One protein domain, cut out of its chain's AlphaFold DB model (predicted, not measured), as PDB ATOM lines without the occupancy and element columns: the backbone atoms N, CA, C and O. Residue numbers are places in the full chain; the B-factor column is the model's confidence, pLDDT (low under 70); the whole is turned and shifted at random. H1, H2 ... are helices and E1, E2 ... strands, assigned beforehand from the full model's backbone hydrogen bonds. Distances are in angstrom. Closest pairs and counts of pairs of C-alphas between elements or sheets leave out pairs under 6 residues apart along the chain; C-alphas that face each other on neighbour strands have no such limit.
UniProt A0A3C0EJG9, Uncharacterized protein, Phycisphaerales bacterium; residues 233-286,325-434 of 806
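Overview. This is residues 233 to 286 and 325 to 434 of the 806 residues of an uncharacterized protein of Phycisphaerales bacterium (UniProt A0A3C0EJG9). Three long helices, H2, H3 and H4, make an up-and-down bundle, each running against the one before; H5 packs along H4, and H1 packs on H3 with residues 276 to 283. A very small hairpin of strands, E1 and E2, sits at H2, with a long loop between its strands, and residues 420 to 434, the end of H5 and H6, stick out as an arm. The printed part has 164 residues, with elements in the order E1 E2 H1 H2 H3 H4 H5 H6; the two strands are antiparallel and the class is mostly helix. The whole is compact, with a radius of gyration of the C-alphas of 16.9 A, and spans 57 by 41 by 27 A.

Arrangement. Start at E1, residues 233 to 235, and E2, residues 261 to 263, an antiparallel hairpin at 131 degrees; N 234 and O 262 are 3.0 A apart, and N 262 and O 234 2.8 A, within hydrogen-bond range. Look next at H2, residues 327 to 346: its closest C-alpha to E2 is Ala 339, 4.8 A from Cys 262. H1, residues 269 to 284, touches H3, residues 350 to 369, by Val 283 and Trp 363, closest C-alphas 5.4 A, the same way at a shallow tilt of 34.8 degrees, only just short of steep. H2 and H3 form a helical hairpin at a shallow tilt of 18 degrees, closest C-alphas Ala 341 and Ala 353, 4.0 A. H4, residues 374 to 397, touches H2 the same way at 8 degrees, closest C-alphas Leu 342 and Val 394, 5.2 A. H3 and H4 form a hairpin too, closest C-alphas Gln 364 and Val 380, 5.7 A. H5, residues 401 to 425, touches H4 through its residues 385 to 396, opposite ways at 17 degrees, closest C-alphas Ala 392 and Ala 404, 4.2 A. H6, residues 429 to 434, touches no helix. Every O i to N i+4 pair is within hydrogen-bond range in H1, H2, H3, H5 and H6; H4 has 19 of 20.

Along the chain. Find C-alpha 233 at (37.731, 17.616, 75.829), where E1 begins. H1 is 22.2 A long, H2 29.4 A, H3 29.0 A, H4 34.6 A and H5 35.8 A. H6 ends at C-alpha 434, (48.204, 60.057, 73.825).

Size, cuts and confidence. C-alphas 348 and 433, the two farthest apart, are 57.2 A apart. Residues 287 to 324 are not printed, with 22.4 A between C-alphas 286 and 325. The link E1 to E2 is long, 25 residues. Confidence is under 70 at residues 245 to 252, 254, 325 to 326 and 424 to 427.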
ATOM      1  N   PHE A 233      38.822  17.031  75.063       93.50
ATOM      2  CA  PHE A 233      37.731  17.616  75.829       93.50
ATOM      3  C   PHE A 233      36.534  17.859  74.912       93.50
ATOM      4  O   PHE A 233      36.715  18.355  73.799       93.50
ATOM      5  N   VAL A 234      35.335  17.547  75.394       94.81
ATOM      6  CA  VAL A 234      34.058  17.834  74.726       94.81
ATOM      7  C   VAL A 234      33.143  18.570  75.695       94.81
ATOM      8  O   VAL A 234      33.297  18.439  76.905       94.81
ATOM      9  N   GLU A 235      32.228  19.386  75.183       93.31
ATOM     10  CA  GLU A 235      31.222  20.036  76.026       93.31
ATOM     11  C   GLU A 235      30.177  19.008  76.461       93.31
ATOM     12  O   GLU A 235      29.634  18.269  75.635       93.31
ATOM     13  N   ASP A 236      29.896  18.952  77.762       91.00
ATOM     14  CA  ASP A 236      28.864  18.082  78.302       91.00
ATOM     15  C   ASP A 236      27.487  18.715  78.102       91.00
ATOM     16  O   ASP A 236      26.985  19.472  78.931       91.00
ATOM     17  N   ALA A 237      26.849  18.378  76.982       89.19
ATOM     18  CA  ALA A 237      25.509  18.857  76.664       89.19
ATOM     19  C   ALA A 237      24.440  18.429  77.691       89.19
ATOM     20  O   ALA A 237      23.339  18.979  77.681       89.19
ATOM     21  N   LYS A 238      24.724  17.444  78.559       87.56
ATOM     22  CA  LYS A 238      23.766  16.943  79.555       87.56
ATOM     23  C   LYS A 238      23.733  17.786  80.822       87.56
ATOM     24  O   LYS A 238      22.724  17.749  81.520       87.56
ATOM     25  N   GLN A 239      24.806  18.516  81.116       88.25
ATOM     26  CA  GLN A 239      24.860  19.407  82.265       88.25
ATOM     27  C   GLN A 239      24.901  20.851  81.789       88.25
ATOM     28  O   GLN A 239      25.690  21.211  80.916       88.25
ATOM     29  N   SER A 240      24.051  21.691  82.367       91.56
ATOM     30  CA  SER A 240      24.068  23.115  82.079       91.56
ATOM     31  C   SER A 240      23.743  23.949  83.302       91.56
ATOM     32  O   SER A 240      22.882  23.602  84.103       91.56
ATOM     33  N   LEU A 241      24.447  25.071  83.430       90.31
ATOM     34  CA  LEU A 241      24.203  26.073  84.461       90.31
ATOM     35  C   LEU A 241      24.162  27.462  83.827       90.31
ATOM     36  O   LEU A 241      24.884  27.745  82.869       90.31
ATOM     37  N   VAL A 242      23.327  28.342  84.374       88.75
ATOM     38  CA  VAL A 242      23.246  29.746  83.956       88.75
ATOM     39  C   VAL A 242      24.089  30.579  84.914       88.75
ATOM     40  O   VAL A 242      23.771  30.693  86.097       88.75
ATOM     41  N   PHE A 243      25.175  31.164  84.410       86.19
ATOM     42  CA  PHE A 243      26.076  31.977  85.221       86.19
ATOM     43  C   PHE A 243      25.606  33.437  85.257       86.19
ATOM     44  O   PHE A 243      25.370  34.031  84.200       86.19
ATOM     45  N   PRO A 244      25.529  34.074  86.440       77.88
ATOM     46  CA  PRO A 244      25.164  35.478  86.533       77.88
ATOM     47  C   PRO A 244      26.154  36.366  85.763       77.88
ATOM     48  O   PRO A 244      27.344  36.412  86.065       77.88
ATOM     49  N   ALA A 245      25.642  37.138  84.804       60.34
ATOM     50  CA  ALA A 245      26.295  38.330  84.258       60.34
ATOM     51  C   ALA A 245      27.640  38.147  83.516       60.34
ATOM     52  O   ALA A 245      28.525  39.001  83.625       60.34
ATOM     53  N   LEU A 246      27.762  37.157  82.625       61.47
ATOM     54  CA  LEU A 246      28.771  37.190  81.551       61.47
ATOM     55  C   LEU A 246      28.404  38.243  80.483       61.47
ATOM     56  O   LEU A 246      28.111  37.950  79.331       61.47
ATOM     57  N   ARG A 247      28.429  39.525  80.861       52.50
ATOM     58  CA  ARG A 247      28.012  40.674  80.031       52.50
ATOM     59  C   ARG A 247      29.027  41.067  78.945       52.50
ATOM     60  O   ARG A 247      28.952  42.165  78.394       52.50
ATOM     61  N   ASN A 248      30.007  40.211  78.668       49.81
ATOM     62  CA  ASN A 248      31.196  40.580  77.901       49.81
ATOM     63  C   ASN A 248      31.011  40.533  76.384       49.81
ATOM     64  O   ASN A 248      31.830  41.102  75.662       49.81
ATOM     65  N   LYS A 249      29.912  39.954  75.890       51.84
ATOM     66  CA  LYS A 249      29.464  40.177  74.516       51.84
ATOM     67  C   LYS A 249      28.169  40.993  74.546       51.84
ATOM     68  O   LYS A 249      27.215  40.567  75.187       51.84
ATOM     69  N   PRO A 250      28.082  42.126  73.827       50.78
ATOM     70  CA  PRO A 250      26.845  42.906  73.723       50.78
ATOM     71  C   PRO A 250      25.674  42.149  73.056       50.78
ATOM     72  O   PRO A 250      24.598  42.717  72.915       50.78
ATOM     73  N   THR A 251      25.872  40.888  72.651       50.19
ATOM     74  CA  THR A 251      24.911  40.058  71.913       50.19
ATOM     75  C   THR A 251      24.601  38.703  72.563       50.19
ATOM     76  O   THR A 251      23.817  37.962  71.982       50.19
ATOM     77  N   SER A 252      25.220  38.325  73.689       60.62
ATOM     78  CA  SER A 252      24.926  37.033  74.339       60.62
ATOM     79  C   SER A 252      23.711  37.150  75.256       60.62
ATOM     80  O   SER A 252      23.617  38.104  76.034       60.62
ATOM     81  N   ASP A 253      22.790  36.190  75.159       70.75
ATOM     82  CA  ASP A 253      21.618  36.101  76.032       70.75
ATOM     83  C   ASP A 253      22.097  35.891  77.482       70.75
ATOM     84  O   ASP A 253      22.860  34.960  77.740       70.75
ATOM     85  N   PRO A 254      21.703  36.738  78.451       67.88
ATOM     86  CA  PRO A 254      22.069  36.556  79.857       67.88
ATOM     87  C   PRO A 254      21.567  35.236  80.465       67.88
ATOM     88  O   PRO A 254      22.022  34.873  81.546       67.88
ATOM     89  N   ASN A 255      20.647  34.539  79.794       77.75
ATOM     90  CA  ASN A 255      20.135  33.231  80.190       77.75
ATOM     91  C   ASN A 255      20.743  32.075  79.380       77.75
ATOM     92  O   ASN A 255      20.236  30.957  79.461       77.75
ATOM     93  N   GLU A 256      21.785  32.323  78.580       82.62
ATOM     94  CA  GLU A 256      22.435  31.270  77.801       82.62
ATOM     95  C   GLU A 256      23.031  30.205  78.748       82.62
ATOM     96  O   GLU A 256      23.835  30.536  79.628       82.62
ATOM     97  N   PRO A 257      22.622  28.929  78.622       85.19
ATOM     98  CA  PRO A 257      23.175  27.856  79.434       85.19
ATOM     99  C   PRO A 257      24.640  27.606  79.069       85.19
ATOM    100  O   PRO A 257      25.001  27.506  77.898       85.19
ATOM    101  N   HIS A 258      25.486  27.450  80.084       88.50
ATOM    102  CA  HIS A 258      26.883  27.067  79.921       88.50
ATOM    103  C   HIS A 258      27.069  25.576  80.194       88.50
ATOM    104  O   HIS A 258      26.478  25.050  81.134       88.50
ATOM    105  N   HIS A 259      27.933  24.925  79.414       92.19
ATOM    106  CA  HIS A 259      28.223  23.492  79.498       92.19
ATOM    107  C   HIS A 259      29.674  23.247  79.937       92.19
ATOM    108  O   HIS A 259      30.592  23.874  79.388       92.19
ATOM    109  N   PRO A 260      29.945  22.374  80.921       93.38
ATOM    110  CA  PRO A 260      31.311  22.098  81.333       93.38
ATOM    111  C   PRO A 260      32.037  21.289  80.259       93.38
ATOM    112  O   PRO A 260      31.425  20.482  79.566       93.38
ATOM    113  N   TYR A 261      33.355  21.459  80.132       93.00
ATOM    114  CA  TYR A 261      34.130  20.501  79.344       93.00
ATOM    115  C   TYR A 261      34.349  19.230  80.170       93.00
ATOM    116  O   TYR A 261      34.889  19.301  81.276       93.00
ATOM    117  N   CYS A 262      33.990  18.077  79.621       94.19
ATOM    118  CA  CYS A 262      34.316  16.761  80.156       94.19
ATOM    119  C   CYS A 262      35.281  16.031  79.208       94.19
ATOM    120  O   CYS A 262      35.661  16.548  78.151       94.19
ATOM    121  N   PHE A 263      35.742  14.845  79.598       95.88
ATOM    122  CA  PHE A 263      36.587  14.038  78.723       95.88
ATOM    123  C   PHE A 263      35.761  13.404  77.603       95.88
ATOM    124  O   PHE A 263      34.691  12.858  77.858       95.88
ATOM    125  N   GLU A 264      36.291  13.400  76.374       93.31
ATOM    126  CA  GLU A 264      35.672  12.664  75.253       93.31
ATOM    127  C   GLU A 264      35.561  11.162  75.561       93.31
ATOM    128  O   GLU A 264      34.626  10.484  75.145       93.31
ATOM    129  N   SER A 265      36.530  10.633  76.308       92.00
ATOM    130  CA  SER A 265      36.532   9.269  76.827       92.00
ATOM    131  C   SER A 265      36.918   9.298  78.306       92.00
ATOM    132  O   SER A 265      37.904   9.965  78.639       92.00
ATOM    133  N   PRO A 266      36.180   8.599  79.195       88.94
ATOM    134  CA  PRO A 266      36.477   8.586  80.624       88.94
ATOM    135  C   PRO A 266      37.938   8.231  80.889       88.94
ATOM    136  O   PRO A 266      38.452   7.264  80.330       88.94
ATOM    137  N   GLN A 267      38.593   9.008  81.745       93.31
ATOM    138  CA  GLN A 267      39.969   8.729  82.154       93.31
ATOM    139  C   GLN A 267      39.966   7.745  83.327       93.31
ATOM    140  O   GLN A 267      39.029   7.736  84.142       93.31
ATOM    141  N   SER A 268      40.993   6.902  83.424       93.19
ATOM    142  CA  SER A 268      41.152   6.035  84.592       93.19
ATOM    143  C   SER A 268      41.487   6.863  85.840       93.19
ATOM    144  O   SER A 268      41.987   7.987  85.749       93.19
ATOM    145  N   LEU A 269      41.176   6.326  87.025       91.06
ATOM    146  CA  LEU A 269      41.535   6.992  88.281       91.06
ATOM    147  C   LEU A 269      43.056   7.146  88.397       91.06
ATOM    148  O   LEU A 269      43.513   8.224  88.756       91.06
ATOM    149  N   ASP A 270      43.807   6.115  88.012       93.12
ATOM    150  CA  ASP A 270      45.267   6.099  88.090       93.12
ATOM    151  C   ASP A 270      45.906   7.183  87.205       93.12
ATOM    152  O   ASP A 270      46.779   7.913  87.670       93.12
ATOM    153  N   GLU A 271      45.431   7.362  85.964       90.31
ATOM    154  CA  GLU A 271      45.910   8.425  85.061       90.31
ATOM    155  C   GLU A 271      45.637   9.823  85.627       90.31
ATOM    156  O   GLU A 271      46.521  10.686  85.626       90.31
ATOM    157  N   MET A 272      44.425  10.046  86.152       94.38
ATOM    158  CA  MET A 272      44.073  11.316  86.793       94.38
ATOM    159  C   MET A 272      44.952  11.569  88.014       94.38
ATOM    160  O   MET A 272      45.513  12.653  88.165       94.38
ATOM    161  N   GLN A 273      45.113  10.565  88.869       94.00
ATOM    162  CA  GLN A 273      45.857  10.686  90.114       94.00
ATOM    163  C   GLN A 273      47.353  10.889  89.866       94.00
ATOM    164  O   GLN A 273      47.990  11.656  90.587       94.00
ATOM    165  N   GLN A 274      47.902  10.312  88.794       94.75
ATOM    166  CA  GLN A 274      49.269  10.580  88.360       94.75
ATOM    167  C   GLN A 274      49.464  12.062  88.002       94.75
ATOM    168  O   GLN A 274      50.360  12.708  88.549       94.75
ATOM    169  N   ALA A 275      48.609  12.629  87.144       94.69
ATOM    170  CA  ALA A 275      48.704  14.038  86.757       94.69
ATOM    171  C   ALA A 275      48.480  14.989  87.949       94.69
ATOM    172  O   ALA A 275      49.209  15.971  88.106       94.69
ATOM    173  N   ILE A 276      47.513  14.677  88.817       96.00
ATOM    174  CA  ILE A 276      47.219  15.460  90.023       96.00
ATOM    175  C   ILE A 276      48.368  15.390  91.036       96.00
ATOM    176  O   ILE A 276      48.716  16.417  91.605       96.00
ATOM    177  N   SER A 277      49.018  14.237  91.220       97.00
ATOM    178  CA  SER A 277      50.161  14.115  92.142       97.00
ATOM    179  C   SER A 277      51.368  14.956  91.710       97.00
ATOM    180  O   SER A 277      52.082  15.509  92.545       97.00
ATOM    181  N   LEU A 278      51.590  15.109  90.400       96.69
ATOM    182  CA  LEU A 278      52.629  15.993  89.870       96.69
ATOM    183  C   LEU A 278      52.277  17.464  90.090       96.69
ATOM    184  O   LEU A 278      53.138  18.247  90.485       96.69
ATOM    185  N   LEU A 279      51.012  17.842  89.890       95.81
ATOM    186  CA  LEU A 279      50.542  19.180  90.245       95.81
ATOM    187  C   LEU A 279      50.703  19.445  91.746       95.81
ATOM    188  O   LEU A 279      51.144  20.522  92.130       95.81
ATOM    189  N   GLU A 280      50.371  18.466  92.583       96.50
ATOM    190  CA  GLU A 280      50.490  18.568  94.034       96.50
ATOM    191  C   GLU A 280      51.930  18.867  94.433       96.50
ATOM    192  O   GLU A 280      52.200  19.866  95.099       96.50
ATOM    193  N   ARG A 281      52.872  18.070  93.925       96.38
ATOM    194  CA  ARG A 281      54.300  18.322  94.115       96.38
ATOM    195  C   ARG A 281      54.708  19.713  93.644       96.38
ATOM    196  O   ARG A 281      55.337  20.439  94.409       96.38
ATOM    197  N   ALA A 282      54.307  20.107  92.433       95.31
ATOM    198  CA  ALA A 282      54.621  21.419  91.878       95.31
ATOM    199  C   ALA A 282      54.183  22.567  92.796       95.31
ATOM    200  O   ALA A 282      54.928  23.525  92.992       95.31
ATOM    201  N   VAL A 283      52.983  22.469  93.369       94.00
ATOM    202  CA  VAL A 283      52.428  23.482  94.271       94.00
ATOM    203  C   VAL A 283      53.190  23.559  95.588       94.00
ATOM    204  O   VAL A 283      53.265  24.638  96.167       94.00
ATOM    205  N   TYR A 284      53.801  22.476  96.064       93.38
ATOM    206  CA  TYR A 284      54.574  22.499  97.309       93.38
ATOM    207  C   TYR A 284      56.024  22.972  97.150       93.38
ATOM    208  O   TYR A 284      56.666  23.281  98.153       93.38
ATOM    209  N   HIS A 285      56.525  23.129  95.924       94.12
ATOM    210  CA  HIS A 285      57.819  23.772  95.689       94.12
ATOM    211  C   HIS A 285      57.804  25.264  96.075       94.12
ATOM    212  O   HIS A 285      56.766  25.918  95.929       94.12
ATOM    213  N   PRO A 286      58.932  25.838  96.540       92.06
ATOM    214  CA  PRO A 286      59.030  27.251  96.914       92.06
ATOM    215  C   PRO A 286      58.482  28.238  95.876       92.06
ATOM    216  O   PRO A 286      57.755  29.158  96.249       92.06
ATOM    217  N   PRO A 325      55.704  29.957  74.887       58.62
ATOM    218  CA  PRO A 325      55.537  28.496  74.799       58.62
ATOM    219  C   PRO A 325      54.664  27.808  75.878       58.62
ATOM    220  O   PRO A 325      53.731  27.091  75.519       58.62
ATOM    221  N   PRO A 326      54.881  27.990  77.198       69.62
ATOM    222  CA  PRO A 326      54.351  27.023  78.174       69.62
ATOM    223  C   PRO A 326      52.971  27.391  78.736       69.62
ATOM    224  O   PRO A 326      52.266  26.538  79.267       69.62
ATOM    225  N   LEU A 327      52.542  28.650  78.608       82.25
ATOM    226  CA  LEU A 327      51.316  29.143  79.251       82.25
ATOM    227  C   LEU A 327      50.026  28.527  78.675       82.25
ATOM    228  O   LEU A 327      48.998  28.450  79.354       82.25
ATOM    229  N   ALA A 328      50.056  28.071  77.418       83.31
ATOM    230  CA  ALA A 328      48.942  27.332  76.825       83.31
ATOM    231  C   ALA A 328      48.710  25.987  77.537       83.31
ATOM    232  O   ALA A 328      47.558  25.614  77.775       83.31
ATOM    233  N   ASN A 329      49.790  25.316  77.945       86.88
ATOM    234  CA  ASN A 329      49.729  24.047  78.667       86.88
ATOM    235  C   ASN A 329      49.117  24.225  80.059       86.88
ATOM    236  O   ASN A 329      48.313  23.394  80.471       86.88
ATOM    237  N   SER A 330      49.389  25.345  80.738       91.12
ATOM    238  CA  SER A 330      48.758  25.661  82.025       91.12
ATOM    239  C   SER A 330      47.231  25.761  81.903       91.12
ATOM    240  O   SER A 330      46.494  25.145  82.668       91.12
ATOM    241  N   ARG A 331      46.713  26.455  80.879       91.00
ATOM    242  CA  ARG A 331      45.254  26.524  80.653       91.00
ATOM    243  C   ARG A 331      44.647  25.153  80.361       91.00
ATOM    244  O   ARG A 331      43.527  24.879  80.784       91.00
ATOM    245  N   ARG A 332      45.368  24.298  79.634       91.50
ATOM    246  CA  ARG A 332      44.928  22.929  79.350       91.50
ATOM    247  C   ARG A 332      44.895  22.068  80.613       91.50
ATOM    248  O   ARG A 332      43.912  21.368  80.820       91.50
ATOM    249  N   LEU A 333      45.922  22.160  81.456       94.56
ATOM    250  CA  LEU A 333      45.983  21.459  82.738       94.56
ATOM    251  C   LEU A 333      44.852  21.895  83.675       94.56
ATOM    252  O   LEU A 333      44.192  21.040  84.249       94.56
ATOM    253  N   ALA A 334      44.524  23.188  83.726       95.56
ATOM    254  CA  ALA A 334      43.360  23.673  84.474       95.56
ATOM    255  C   ALA A 334      42.034  23.049  84.001       95.56
ATOM    256  O   ALA A 334      41.217  22.640  84.823       95.56
ATOM    257  N   ARG A 335      41.828  22.910  82.680       95.50
ATOM    258  CA  ARG A 335      40.654  22.188  82.146       95.50
ATOM    259  C   ARG A 335      40.671  20.710  82.517       95.50
ATOM    260  O   ARG A 335      39.625  20.169  82.847       95.50
ATOM    261  N   TYR A 336      41.841  20.070  82.472       97.00
ATOM    262  CA  TYR A 336      41.990  18.672  82.870       97.00
ATOM    263  C   TYR A 336      41.586  18.453  84.327       97.00
ATOM    264  O   TYR A 336      40.770  17.579  84.589       97.00
ATOM    265  N   ILE A 337      42.096  19.273  85.252       96.81
ATOM    266  CA  ILE A 337      41.756  19.197  86.682       96.81
ATOM    267  C   ILE A 337      40.247  19.359  86.882       96.81
ATOM    268  O   ILE A 337      39.633  18.580  87.602       96.81
ATOM    269  N   GLY A 338      39.640  20.334  86.201       96.75
ATOM    270  CA  GLY A 338      38.201  20.563  86.256       96.75
ATOM    271  C   GLY A 338      37.369  19.379  85.762       96.75
ATOM    272  O   GLY A 338      36.462  18.923  86.457       96.75
ATOM    273  N   ALA A 339      37.710  18.836  84.590       96.94
ATOM    274  CA  ALA A 339      37.050  17.656  84.032       96.94
ATOM    275  C   ALA A 339      37.248  16.409  84.915       96.94
ATOM    276  O   ALA A 339      36.310  15.637  85.113       96.94
ATOM    277  N   ALA A 340      38.444  16.238  85.487       97.00
ATOM    278  CA  ALA A 340      38.769  15.160  86.412       97.00
ATOM    279  C   ALA A 340      37.933  15.253  87.697       97.00
ATOM    280  O   ALA A 340      37.320  14.267  88.105       97.00
ATOM    281  N   ALA A 341      37.846  16.445  88.293       97.62
ATOM    282  CA  ALA A 341      37.028  16.696  89.474       97.62
ATOM    283  C   ALA A 341      35.543  16.416  89.201       97.62
ATOM    284  O   ALA A 341      34.887  15.740  89.992       97.62
ATOM    285  N   LEU A 342      35.024  16.853  88.050       97.12
ATOM    286  CA  LEU A 342      33.644  16.580  87.652       97.12
ATOM    287  C   LEU A 342      33.377  15.079  87.462       97.12
ATOM    288  O   LEU A 342      32.368  14.565  87.940       97.12
ATOM    289  N   GLN A 343      34.310  14.346  86.846       97.00
ATOM    290  CA  GLN A 343      34.197  12.892  86.713       97.00
ATOM    291  C   GLN A 343      34.152  12.187  88.082       97.00
ATOM    292  O   GLN A 343      33.419  11.209  88.230       97.00
ATOM    293  N   GLN A 344      34.909  12.655  89.083       97.44
ATOM    294  CA  GLN A 344      34.837  12.105  90.447       97.44
ATOM    295  C   GLN A 344      33.532  12.462  91.153       97.44
ATOM    296  O   GLN A 344      32.937  11.603  91.805       97.44
ATOM    297  N   ALA A 345      33.037  13.685  90.956       97.06
ATOM    298  CA  ALA A 345      31.748  14.111  91.486       97.06
ATOM    299  C   ALA A 345      30.608  13.211  90.982       97.06
ATOM    300  O   ALA A 345      29.819  12.719  91.785       97.06
ATOM    301  N   TYR A 346      30.583  12.877  89.685       95.75
ATOM    302  CA  TYR A 346      29.607  11.931  89.123       95.75
ATOM    303  C   TYR A 346      29.728  10.501  89.665       95.75
ATOM    304  O   TYR A 346      28.757   9.748  89.633       95.75
ATOM    305  N   LYS A 347      30.903  10.112  90.169       95.62
ATOM    306  CA  LYS A 347      31.109   8.833  90.863       95.62
ATOM    307  C   LYS A 347      30.728   8.891  92.348       95.62
ATOM    308  O   LYS A 347      30.825   7.873  93.028       95.62
ATOM    309  N   GLY A 348      30.305  10.052  92.850       96.12
ATOM    310  CA  GLY A 348      29.969  10.284  94.253       96.12
ATOM    311  C   GLY A 348      31.166  10.620  95.149       96.12
ATOM    312  O   GLY A 348      30.978  10.802  96.351       96.12
ATOM    313  N   ASP A 349      32.383  10.745  94.607       96.50
ATOM    314  CA  ASP A 349      33.570  11.137  95.378       96.50
ATOM    315  C   ASP A 349      33.757  12.660  95.375       96.50
ATOM    316  O   ASP A 349      34.659  13.229  94.751       96.50
ATOM    317  N   GLY A 350      32.865  13.341  96.095       95.12
ATOM    318  CA  GLY A 350      32.920  14.794  96.234       95.12
ATOM    319  C   GLY A 350      34.164  15.291  96.973       95.12
ATOM    320  O   GLY A 350      34.630  16.397  96.709       95.12
ATOM    321  N   LYS A 351      34.744  14.476  97.865       96.12
ATOM    322  CA  LYS A 351      35.928  14.869  98.637       96.12
ATOM    323  C   LYS A 351      37.137  15.033  97.721       96.12
ATOM    324  O   LYS A 351      37.755  16.095  97.742       96.12
ATOM    325  N   SER A 352      37.438  14.029  96.894       94.69
ATOM    326  CA  SER A 352      38.555  14.113  95.945       94.69
ATOM    327  C   SER A 352      38.321  15.206  94.903       94.69
ATOM    328  O   SER A 352      39.235  15.973  94.604       94.69
ATOM    329  N   ALA A 353      37.085  15.340  94.403       96.38
ATOM    330  CA  ALA A 353      36.725  16.381  93.441       96.38
ATOM    331  C   ALA A 353      37.048  17.792  93.959       96.38
ATOM    332  O   ALA A 353      37.697  18.579  93.268       96.38
ATOM    333  N   ILE A 354      36.639  18.109  95.191       96.31
ATOM    334  CA  ILE A 354      36.904  19.418  95.796       96.31
ATOM    335  C   ILE A 354      38.390  19.605  96.112       96.31
ATOM    336  O   ILE A 354      38.925  20.668  95.803       96.31
ATOM    337  N   GLN A 355      39.078  18.580  96.624       95.94
ATOM    338  CA  GLN A 355      40.520  18.649  96.897       95.94
ATOM    339  C   GLN A 355      41.342  18.965  95.639       95.94
ATOM    340  O   GLN A 355      42.277  19.764  95.687       95.94
ATOM    341  N   TRP A 356      40.989  18.388  94.488       96.44
ATOM    342  CA  TRP A 356      41.686  18.665  93.227       96.44
ATOM    343  C   TRP A 356      41.473  20.108  92.750       96.44
ATOM    344  O   TRP A 356      42.399  20.739  92.239       96.44
ATOM    345  N   LEU A 357      40.277  20.662  92.965       96.31
ATOM    346  CA  LEU A 357      39.983  22.068  92.679       96.31
ATOM    347  C   LEU A 357      40.689  23.012  93.671       96.31
ATOM    348  O   LEU A 357      41.186  24.060  93.271       96.31
ATOM    349  N   GLU A 358      40.804  22.652  94.950       94.88
ATOM    350  CA  GLU A 358      41.601  23.404  95.938       94.88
ATOM    351  C   GLU A 358      43.089  23.443  95.575       94.88
ATOM    352  O   GLU A 358      43.729  24.492  95.665       94.88
ATOM    353  N   LEU A 359      43.630  22.339  95.062       94.44
ATOM    354  CA  LEU A 359      45.003  22.306  94.573       94.44
ATOM    355  C   LEU A 359      45.220  23.271  93.391       94.44
ATOM    356  O   LEU A 359      46.244  23.956  93.320       94.44
ATOM    357  N   SER A 360      44.235  23.387  92.495       94.75
ATOM    358  CA  SER A 360      44.273  24.378  91.415       94.75
ATOM    359  C   SER A 360      44.233  25.825  91.926       94.75
ATOM    360  O   SER A 360      44.806  26.691  91.263       94.75
ATOM    361  N   ASP A 361      43.599  26.109  93.072       92.19
ATOM    362  CA  ASP A 361      43.643  27.445  93.690       92.19
ATOM    363  C   ASP A 361      45.054  27.771  94.178       92.19
ATOM    364  O   ASP A 361      45.570  28.850  93.897       92.19
ATOM    365  N   HIS A 362      45.699  26.842  94.886       92.44
ATOM    366  CA  HIS A 362      47.058  27.052  95.387       92.44
ATOM    367  C   HIS A 362      48.045  27.277  94.236       92.44
ATOM    368  O   HIS A 362      48.852  28.204  94.258       92.44
ATOM    369  N   TRP A 363      47.929  26.480  93.173       93.88
ATOM    370  CA  TRP A 363      48.725  26.670  91.965       93.88
ATOM    371  C   TRP A 363      48.531  28.055  91.335       93.88
ATOM    372  O   TRP A 363      49.499  28.735  90.984       93.88
ATOM    373  N   GLN A 364      47.275  28.483  91.201       94.25
ATOM    374  CA  GLN A 364      46.915  29.775  90.631       94.25
ATOM    375  C   GLN A 364      47.461  30.943  91.464       94.25
ATOM    376  O   GLN A 364      47.970  31.898  90.872       94.25
ATOM    377  N   ARG A 365      47.428  30.849  92.800       92.75
ATOM    378  CA  ARG A 365      48.018  31.842  93.716       92.75
ATOM    379  C   ARG A 365      49.533  31.944  93.558       92.75
ATOM    380  O   ARG A 365      50.026  33.050  93.335       92.75
ATOM    381  N   LYS A 366      50.252  30.818  93.504       91.31
ATOM    382  CA  LYS A 366      51.707  30.811  93.260       91.31
ATOM    383  C   LYS A 366      52.075  31.422  91.918       91.31
ATOM    384  O   LYS A 366      52.981  32.249  91.824       91.31
ATOM    385  N   MET A 367      51.348  31.052  90.862       90.94
ATOM    386  CA  MET A 367      51.560  31.651  89.546       90.94
ATOM    387  C   MET A 367      51.262  33.154  89.545       90.94
ATOM    388  O   MET A 367      51.965  33.901  88.862       90.94
ATOM    389  N   ALA A 368      50.240  33.602  90.282       91.19
ATOM    390  CA  ALA A 368      49.931  35.018  90.445       91.19
ATOM    391  C   ALA A 368      51.067  35.746  91.166       91.19
ATOM    392  O   ALA A 368      51.553  36.741  90.642       91.19
ATOM    393  N   ALA A 369      51.543  35.231  92.301       88.81
ATOM    394  CA  ALA A 369      52.625  35.829  93.082       88.81
ATOM    395  C   ALA A 369      53.892  36.069  92.245       88.81
ATOM    396  O   ALA A 369      54.461  37.161  92.273       88.81
ATOM    397  N   ASP A 370      54.267  35.085  91.426       86.62
ATOM    398  CA  ASP A 370      55.428  35.142  90.532       86.62
ATOM    399  C   ASP A 370      55.120  35.815  89.173       86.62
ATOM    400  O   ASP A 370      55.907  35.749  88.227       86.62
ATOM    401  N   SER A 371      53.945  36.424  88.988       87.62
ATOM    402  CA  SER A 371      53.611  37.063  87.714       87.62
ATOM    403  C   SER A 371      54.327  38.399  87.535       87.62
ATOM    404  O   SER A 371      54.078  39.384  88.228       87.62
ATOM    405  N   ASP A 372      55.193  38.432  86.534       84.19
ATOM    406  CA  ASP A 372      55.995  39.570  86.096       84.19
ATOM    407  C   ASP A 372      55.465  40.214  84.802       84.19
ATOM    408  O   ASP A 372      55.808  41.360  84.504       84.19
ATOM    409  N   THR A 373      54.572  39.513  84.096       83.00
ATOM    410  CA  THR A 373      53.954  39.928  82.827       83.00
ATOM    411  C   THR A 373      52.426  39.912  82.875       83.00
ATOM    412  O   THR A 373      51.809  39.071  83.541       83.00
ATOM    413  N   VAL A 374      51.790  40.801  82.108       81.69
ATOM    414  CA  VAL A 374      50.318  40.850  81.991       81.69
ATOM    415  C   VAL A 374      49.784  39.567  81.349       81.69
ATOM    416  O   VAL A 374      48.754  39.041  81.767       81.69
ATOM    417  N   ILE A 375      50.514  38.994  80.389       83.19
ATOM    418  CA  ILE A 375      50.132  37.742  79.718       83.19
ATOM    419  C   ILE A 375      50.062  36.574  80.715       83.19
ATOM    420  O   ILE A 375      49.108  35.790  80.677       83.19
ATOM    421  N   LYS A 376      51.026  36.462  81.641       86.69
ATOM    422  CA  LYS A 376      50.992  35.439  82.700       86.69
ATOM    423  C   LYS A 376      49.796  35.654  83.632       86.69
ATOM    424  O   LYS A 376      49.085  34.691  83.915       86.69
ATOM    425  N   LEU A 377      49.471  36.903  83.988       88.38
ATOM    426  CA  LEU A 377      48.253  37.227  84.748       88.38
ATOM    427  C   LEU A 377      46.959  36.864  84.002       88.38
ATOM    428  O   LEU A 377      46.016  36.370  84.616       88.38
ATOM    429  N   MET A 378      46.890  37.031  82.679       87.88
ATOM    430  CA  MET A 378      45.725  36.587  81.895       87.88
ATOM    431  C   MET A 378      45.540  35.061  81.941       87.88
ATOM    432  O   MET A 378      44.412  34.555  81.898       87.88
ATOM    433  N   VAL A 379      46.636  34.311  82.043       90.88
ATOM    434  CA  VAL A 379      46.605  32.851  82.201       90.88
ATOM    435  C   VAL A 379      46.188  32.473  83.617       90.88
ATOM    436  O   VAL A 379      45.291  31.646  83.754       90.88
ATOM    437  N   VAL A 380      46.727  33.136  84.644       92.56
ATOM    438  CA  VAL A 380      46.280  33.016  86.046       92.56
ATOM    439  C   VAL A 380      44.773  33.248  86.160       92.56
ATOM    440  O   VAL A 380      44.065  32.416  86.724       92.56
ATOM    441  N   ARG A 381      44.257  34.318  85.541       91.75
ATOM    442  CA  ARG A 381      42.815  34.593  85.457       91.75
ATOM    443  C   ARG A 381      42.060  33.432  84.819       91.75
ATOM    444  O   ARG A 381      41.025  33.024  85.325       91.75
ATOM    445  N   SER A 382      42.570  32.901  83.709       91.88
ATOM    446  CA  SER A 382      41.929  31.779  83.015       91.88
ATOM    447  C   SER A 382      41.848  30.535  83.906       91.88
ATOM    448  O   SER A 382      40.823  29.862  83.895       91.88
ATOM    449  N   ILE A 383      42.895  30.245  84.688       94.69
ATOM    450  CA  ILE A 383      42.921  29.127  85.643       94.69
ATOM    451  C   ILE A 383      41.897  29.367  86.760       94.69
ATOM    452  O   ILE A 383      41.067  28.497  87.002       94.69
ATOM    453  N   LEU A 384      41.888  30.559  87.370       94.00
ATOM    454  CA  LEU A 384      40.918  30.945  88.404       94.00
ATOM    455  C   LEU A 384      39.472  30.814  87.905       94.00
ATOM    456  O   LEU A 384      38.632  30.199  88.560       94.00
ATOM    457  N   SER A 385      39.184  31.373  86.727       91.94
ATOM    458  CA  SER A 385      37.859  31.321  86.112       91.94
ATOM    459  C   SER A 385      37.428  29.885  85.828       91.94
ATOM    460  O   SER A 385      36.305  29.531  86.167       91.94
ATOM    461  N   LEU A 386      38.306  29.049  85.262       93.69
ATOM    462  CA  LEU A 386      38.006  27.630  85.056       93.69
ATOM    463  C   LEU A 386      37.741  26.925  86.388       93.69
ATOM    464  O   LEU A 386      36.776  26.178  86.487       93.69
ATOM    465  N   ASN A 387      38.533  27.194  87.424       94.75
ATOM    466  CA  ASN A 387      38.360  26.544  88.718       94.75
ATOM    467  C   ASN A 387      36.995  26.863  89.355       94.75
ATOM    468  O   ASN A 387      36.244  25.964  89.730       94.75
ATOM    469  N   LEU A 388      36.626  28.148  89.408       93.88
ATOM    470  CA  LEU A 388      35.326  28.590  89.929       93.88
ATOM    471  C   LEU A 388      34.156  28.069  89.082       93.88
ATOM    472  O   LEU A 388      33.123  27.681  89.629       93.88
ATOM    473  N   TYR A 389      34.341  28.019  87.763       94.19
ATOM    474  CA  TYR A 389      33.383  27.442  86.826       94.19
ATOM    475  C   TYR A 389      33.134  25.957  87.124       94.19
ATOM    476  O   TYR A 389      31.991  25.560  87.337       94.19
ATOM    477  N   TYR A 390      34.189  25.146  87.238       97.06
ATOM    478  CA  TYR A 390      34.068  23.719  87.546       97.06
ATOM    479  C   TYR A 390      33.555  23.438  88.957       97.06
ATOM    480  O   TYR A 390      32.813  22.476  89.131       97.06
ATOM    481  N   ARG A 391      33.868  24.280  89.953       96.94
ATOM    482  CA  ARG A 391      33.277  24.167  91.297       96.94
ATOM    483  C   ARG A 391      31.754  24.196  91.255       96.94
ATOM    484  O   ARG A 391      31.127  23.387  91.929       96.94
ATOM    485  N   ALA A 392      31.166  25.087  90.456       96.50
ATOM    486  CA  ALA A 392      29.714  25.164  90.327       96.50
ATOM    487  C   ALA A 392      29.120  23.842  89.815       96.50
ATOM    488  O   ALA A 392      28.207  23.307  90.437       96.50
ATOM    489  N   PHE A 393      29.694  23.274  88.749       97.44
ATOM    490  CA  PHE A 393      29.244  21.994  88.188       97.44
ATOM    491  C   PHE A 393      29.505  20.797  89.100       97.44
ATOM    492  O   PHE A 393      28.689  19.882  89.138       97.44
ATOM    493  N   VAL A 394      30.615  20.793  89.845       97.62
ATOM    494  CA  VAL A 394      30.919  19.741  90.823       97.62
ATOM    495  C   VAL A 394      29.911  19.761  91.968       97.62
ATOM    496  O   VAL A 394      29.372  18.712  92.303       97.62
ATOM    497  N   TYR A 395      29.608  20.927  92.548       97.75
ATOM    498  CA  TYR A 395      28.601  21.020  93.609       97.75
ATOM    499  C   TYR A 395      27.200  20.655  93.114       97.75
ATOM    500  O   TYR A 395      26.481  19.942  93.809       97.75
ATOM    501  N   ASP A 396      26.840  21.077  91.901       96.56
ATOM    502  CA  ASP A 396      25.584  20.691  91.254       96.56
ATOM    503  C   ASP A 396      25.495  19.167  91.047       96.56
ATOM    504  O   ASP A 396      24.517  18.543  91.455       96.56
ATOM    505  N   ALA A 397      26.562  18.538  90.542       96.06
ATOM    506  CA  ALA A 397      26.648  17.084  90.375       96.06
ATOM    507  C   ALA A 397      26.554  16.309  91.704       96.06
ATOM    508  O   ALA A 397      26.093  15.168  91.720       96.06
ATOM    509  N   LEU A 398      26.972  16.922  92.815       96.44
ATOM    510  CA  LEU A 398      26.858  16.370  94.170       96.44
ATOM    511  C   LEU A 398      25.506  16.676  94.842       96.44
ATOM    512  O   LEU A 398      25.266  16.212  95.956       96.44
ATOM    513  N   GLY A 399      24.624  17.445  94.194       96.19
ATOM    514  CA  GLY A 399      23.319  17.841  94.729       96.19
ATOM    515  C   GLY A 399      23.349  19.001  95.735       96.19
ATOM    516  O   GLY A 399      22.347  19.243  96.408       96.19
ATOM    517  N   ASP A 400      24.458  19.740  95.846       96.75
ATOM    518  CA  ASP A 400      24.591  20.912  96.723       96.75
ATOM    519  C   ASP A 400      24.310  22.218  95.959       96.75
ATOM    520  O   ASP A 400      25.206  22.964  95.548       96.75
ATOM    521  N   ALA A 401      23.020  22.514  95.777       95.31
ATOM    522  CA  ALA A 401      22.564  23.700  95.051       95.31
ATOM    523  C   ALA A 401      23.036  25.027  95.685       95.31
ATOM    524  O   ALA A 401      23.254  26.020  94.979       95.31
ATOM    525  N   GLN A 402      23.212  25.067  97.012       96.62
ATOM    526  CA  GLN A 402      23.644  26.275  97.713       96.62
ATOM    527  C   GLN A 402      25.123  26.563  97.433       96.62
ATOM    528  O   GLN A 402      25.476  27.703  97.102       96.62
ATOM    529  N   ALA A 403      25.984  25.547  97.519       95.12
ATOM    530  CA  ALA A 403      27.398  25.687  97.187       95.12
ATOM    531  C   ALA A 403      27.611  25.973  95.692       95.12
ATOM    532  O   ALA A 403      28.422  26.840  95.355       95.12
ATOM    533  N   ALA A 404      26.826  25.345  94.807       94.62
ATOM    534  CA  ALA A 404      26.848  25.633  93.372       94.62
ATOM    535  C   ALA A 404      26.519  27.108  93.086       94.62
ATOM    536  O   ALA A 404      27.273  27.796  92.395       94.62
ATOM    537  N   THR A 405      25.455  27.638  93.701       94.38
ATOM    538  CA  THR A 405      25.067  29.055  93.576       94.38
ATOM    539  C   THR A 405      26.166  29.992  94.075       94.38
ATOM    540  O   THR A 405      26.490  30.986  93.421       94.38
ATOM    541  N   LYS A 406      26.797  29.662  95.208       94.06
ATOM    542  CA  LYS A 406      27.914  30.443  95.752       94.06
ATOM    543  C   LYS A 406      29.128  30.441  94.815       94.06
ATOM    544  O   LYS A 406      29.754  31.486  94.641       94.06
ATOM    545  N   ALA A 407      29.450  29.306  94.194       93.00
ATOM    546  CA  ALA A 407      30.536  29.202  93.220       93.00
ATOM    547  C   ALA A 407      30.248  30.015  91.944       93.00
ATOM    548  O   ALA A 407      31.131  30.730  91.470       93.00
ATOM    549  N   MET A 408      29.007  29.992  91.440       92.81
ATOM    550  CA  MET A 408      28.584  30.831  90.310       92.81
ATOM    551  C   MET A 408      28.702  32.328  90.626       92.81
ATOM    552  O   MET A 408      29.182  33.096  89.791       92.81
ATOM    553  N   GLN A 409      28.324  32.742  91.839       91.31
ATOM    554  CA  GLN A 409      28.488  34.128  92.279       91.31
ATOM    555  C   GLN A 409      29.969  34.520  92.373       91.31
ATOM    556  O   GLN A 409      30.353  35.569  91.864       91.31
ATOM    557  N   ALA A 410      30.820  33.660  92.943       91.31
ATOM    558  CA  ALA A 410      32.260  33.908  93.022       91.31
ATOM    559  C   ALA A 410      32.909  34.025  91.632       91.31
ATOM    560  O   ALA A 410      33.763  34.885  91.414       91.31
ATOM    561  N   TYR A 411      32.480  33.198  90.673       90.69
ATOM    562  CA  TYR A 411      32.894  33.315  89.275       90.69
ATOM    563  C   TYR A 411      32.501  34.677  88.679       90.69
ATOM    564  O   TYR A 411      33.336  35.349  88.068       90.69
ATOM    565  N   ALA A 412      31.251  35.106  88.884       87.94
ATOM    566  CA  ALA A 412      30.753  36.397  88.408       87.94
ATOM    567  C   ALA A 412      31.511  37.578  89.039       87.94
ATOM    568  O   ALA A 412      31.872  38.531  88.344       87.94
ATOM    569  N   ASP A 413      31.812  37.497  90.336       87.75
ATOM    570  CA  ASP A 413      32.573  38.515  91.061       87.75
ATOM    571  C   ASP A 413      34.014  38.617  90.537       87.75
ATOM    572  O   ASP A 413      34.484  39.721  90.252       87.75
ATOM    573  N   ALA A 414      34.687  37.481  90.310       85.75
ATOM    574  CA  ALA A 414      36.028  37.443  89.722       85.75
ATOM    575  C   ALA A 414      36.053  37.993  88.283       85.75
ATOM    576  O   ALA A 414      36.983  38.707  87.893       85.75
ATOM    577  N   ALA A 415      35.020  37.703  87.484       84.12
ATOM    578  CA  ALA A 415      34.874  38.262  86.143       84.12
ATOM    579  C   ALA A 415      34.693  39.787  86.188       84.12
ATOM    580  O   ALA A 415      35.417  40.508  85.499       84.12
ATOM    581  N   LYS A 416      33.793  40.278  87.050       84.19
ATOM    582  CA  LYS A 416      33.537  41.709  87.254       84.19
ATOM    583  C   LYS A 416      34.779  42.447  87.733       84.19
ATOM    584  O   LYS A 416      35.028  43.561  87.283       84.19
ATOM    585  N   GLU A 417      35.551  41.855  88.635       81.44
ATOM    586  CA  GLU A 417      36.800  42.434  89.120       81.44
ATOM    587  C   GLU A 417      37.819  42.599  87.992       81.44
ATOM    588  O   GLU A 417      38.353  43.693  87.787       81.44
ATOM    589  N   TYR A 418      38.064  41.528  87.236       81.88
ATOM    590  CA  TYR A 418      38.940  41.609  86.080       81.88
ATOM    591  C   TYR A 418      38.448  42.676  85.109       81.88
ATOM    592  O   TYR A 418      39.244  43.484  84.645       81.88
ATOM    593  N   ASP A 419      37.147  42.712  84.820       80.38
ATOM    594  CA  ASP A 419      36.581  43.700  83.911       80.38
ATOM    595  C   ASP A 419      36.739  45.115  84.473       80.38
ATOM    596  O   ASP A 419      37.006  46.027  83.707       80.38
ATOM    597  N   GLN A 420      36.654  45.340  85.786       81.06
ATOM    598  CA  GLN A 420      36.937  46.647  86.390       81.06
ATOM    599  C   GLN A 420      38.386  47.078  86.171       81.06
ATOM    600  O   GLN A 420      38.618  48.220  85.773       81.06
ATOM    601  N   VAL A 421      39.351  46.185  86.395       75.50
ATOM    602  CA  VAL A 421      40.766  46.496  86.173       75.50
ATOM    603  C   VAL A 421      41.055  46.644  84.677       75.50
ATOM    604  O   VAL A 421      41.643  47.635  84.259       75.50
ATOM    605  N   MET A 422      40.544  45.750  83.833       73.81
ATOM    606  CA  MET A 422      40.670  45.864  82.381       73.81
ATOM    607  C   MET A 422      39.916  47.040  81.786       73.81
ATOM    608  O   MET A 422      40.330  47.543  80.753       73.81
ATOM    609  N   ASN A 423      38.850  47.526  82.416       73.81
ATOM    610  CA  ASN A 423      38.192  48.769  82.031       73.81
ATOM    611  C   ASN A 423      39.055  49.987  82.377       73.81
ATOM    612  O   ASN A 423      38.963  50.977  81.659       73.81
ATOM    613  N   ARG A 424      39.924  49.917  83.399       68.56
ATOM    614  CA  ARG A 424      41.002  50.911  83.585       68.56
ATOM    615  C   ARG A 424      42.071  50.773  82.504       68.56
ATOM    616  O   ARG A 424      42.628  51.776  82.078       68.56
ATOM    617  N   PHE A 425      42.292  49.547  82.025       64.25
ATOM    618  CA  PHE A 425      43.151  49.289  80.876       64.25
ATOM    619  C   PHE A 425      42.501  49.610  79.509       64.25
ATOM    620  O   PHE A 425      43.183  49.697  78.489       64.25
ATOM    621  N   ARG A 426      41.180  49.807  79.425       67.44
ATOM    622  CA  ARG A 426      40.560  50.264  78.176       67.44
ATOM    623  C   ARG A 426      41.072  51.665  77.898       67.44
ATOM    624  O   ARG A 426      41.172  52.470  78.817       67.44
ATOM    625  N   MET A 427      41.364  51.965  76.630       64.81
ATOM    626  CA  MET A 427      41.827  53.300  76.266       64.81
ATOM    627  C   MET A 427      40.833  54.355  76.744       64.81
ATOM    628  O   MET A 427      39.770  54.544  76.141       64.81
ATOM    629  N   THR A 428      41.214  55.068  77.801       73.25
ATOM    630  CA  THR A 428      40.586  56.326  78.180       73.25
ATOM    631  C   THR A 428      40.713  57.300  77.015       73.25
ATOM    632  O   THR A 428      41.577  57.142  76.147       73.25
ATOM    633  N   ASP A 429      39.868  58.323  76.960       80.38
ATOM    634  CA  ASP A 429      39.996  59.323  75.896       80.38
ATOM    635  C   ASP A 429      41.357  60.036  75.954       80.38
ATOM    636  O   ASP A 429      41.942  60.316  74.911       80.38
ATOM    637  N   GLU A 430      41.933  60.184  77.154       80.12
ATOM    638  CA  GLU A 430      43.319  60.622  77.352       80.12
ATOM    639  C   GLU A 430      44.330  59.673  76.690       80.12
ATOM    640  O   GLU A 430      45.245  60.122  76.007       80.12
ATOM    641  N   MET A 431      44.168  58.355  76.834       76.50
ATOM    642  CA  MET A 431      45.043  57.379  76.184       76.50
ATOM    643  C   MET A 431      44.861  57.319  74.674       76.50
ATOM    644  O   MET A 431      45.853  57.181  73.959       76.50
ATOM    645  N   LYS A 432      43.625  57.437  74.174       83.00
ATOM    646  CA  LYS A 432      43.375  57.563  72.732       83.00
ATOM    647  C   LYS A 432      44.088  58.794  72.192       83.00
ATOM    648  O   LYS A 432      44.720  58.715  71.144       83.00
ATOM    649  N   GLU A 433      44.033  59.908  72.917       85.44
ATOM    650  CA  GLU A 433      44.733  61.130  72.536       85.44
ATOM    651  C   GLU A 433      46.253  60.951  72.602       85.44
ATOM    652  O   GLU A 433      46.953  61.216  71.627       85.44
ATOM    653  N   LYS A 434      46.778  60.376  73.689       84.56
ATOM    654  CA  LYS A 434      48.204  60.057  73.825       84.56
ATOM    655  C   LYS A 434      48.690  59.139  72.703       84.56
ATOM    656  O   LYS A 434      49.756  59.388  72.143       84.56
TER     657      LYS A 434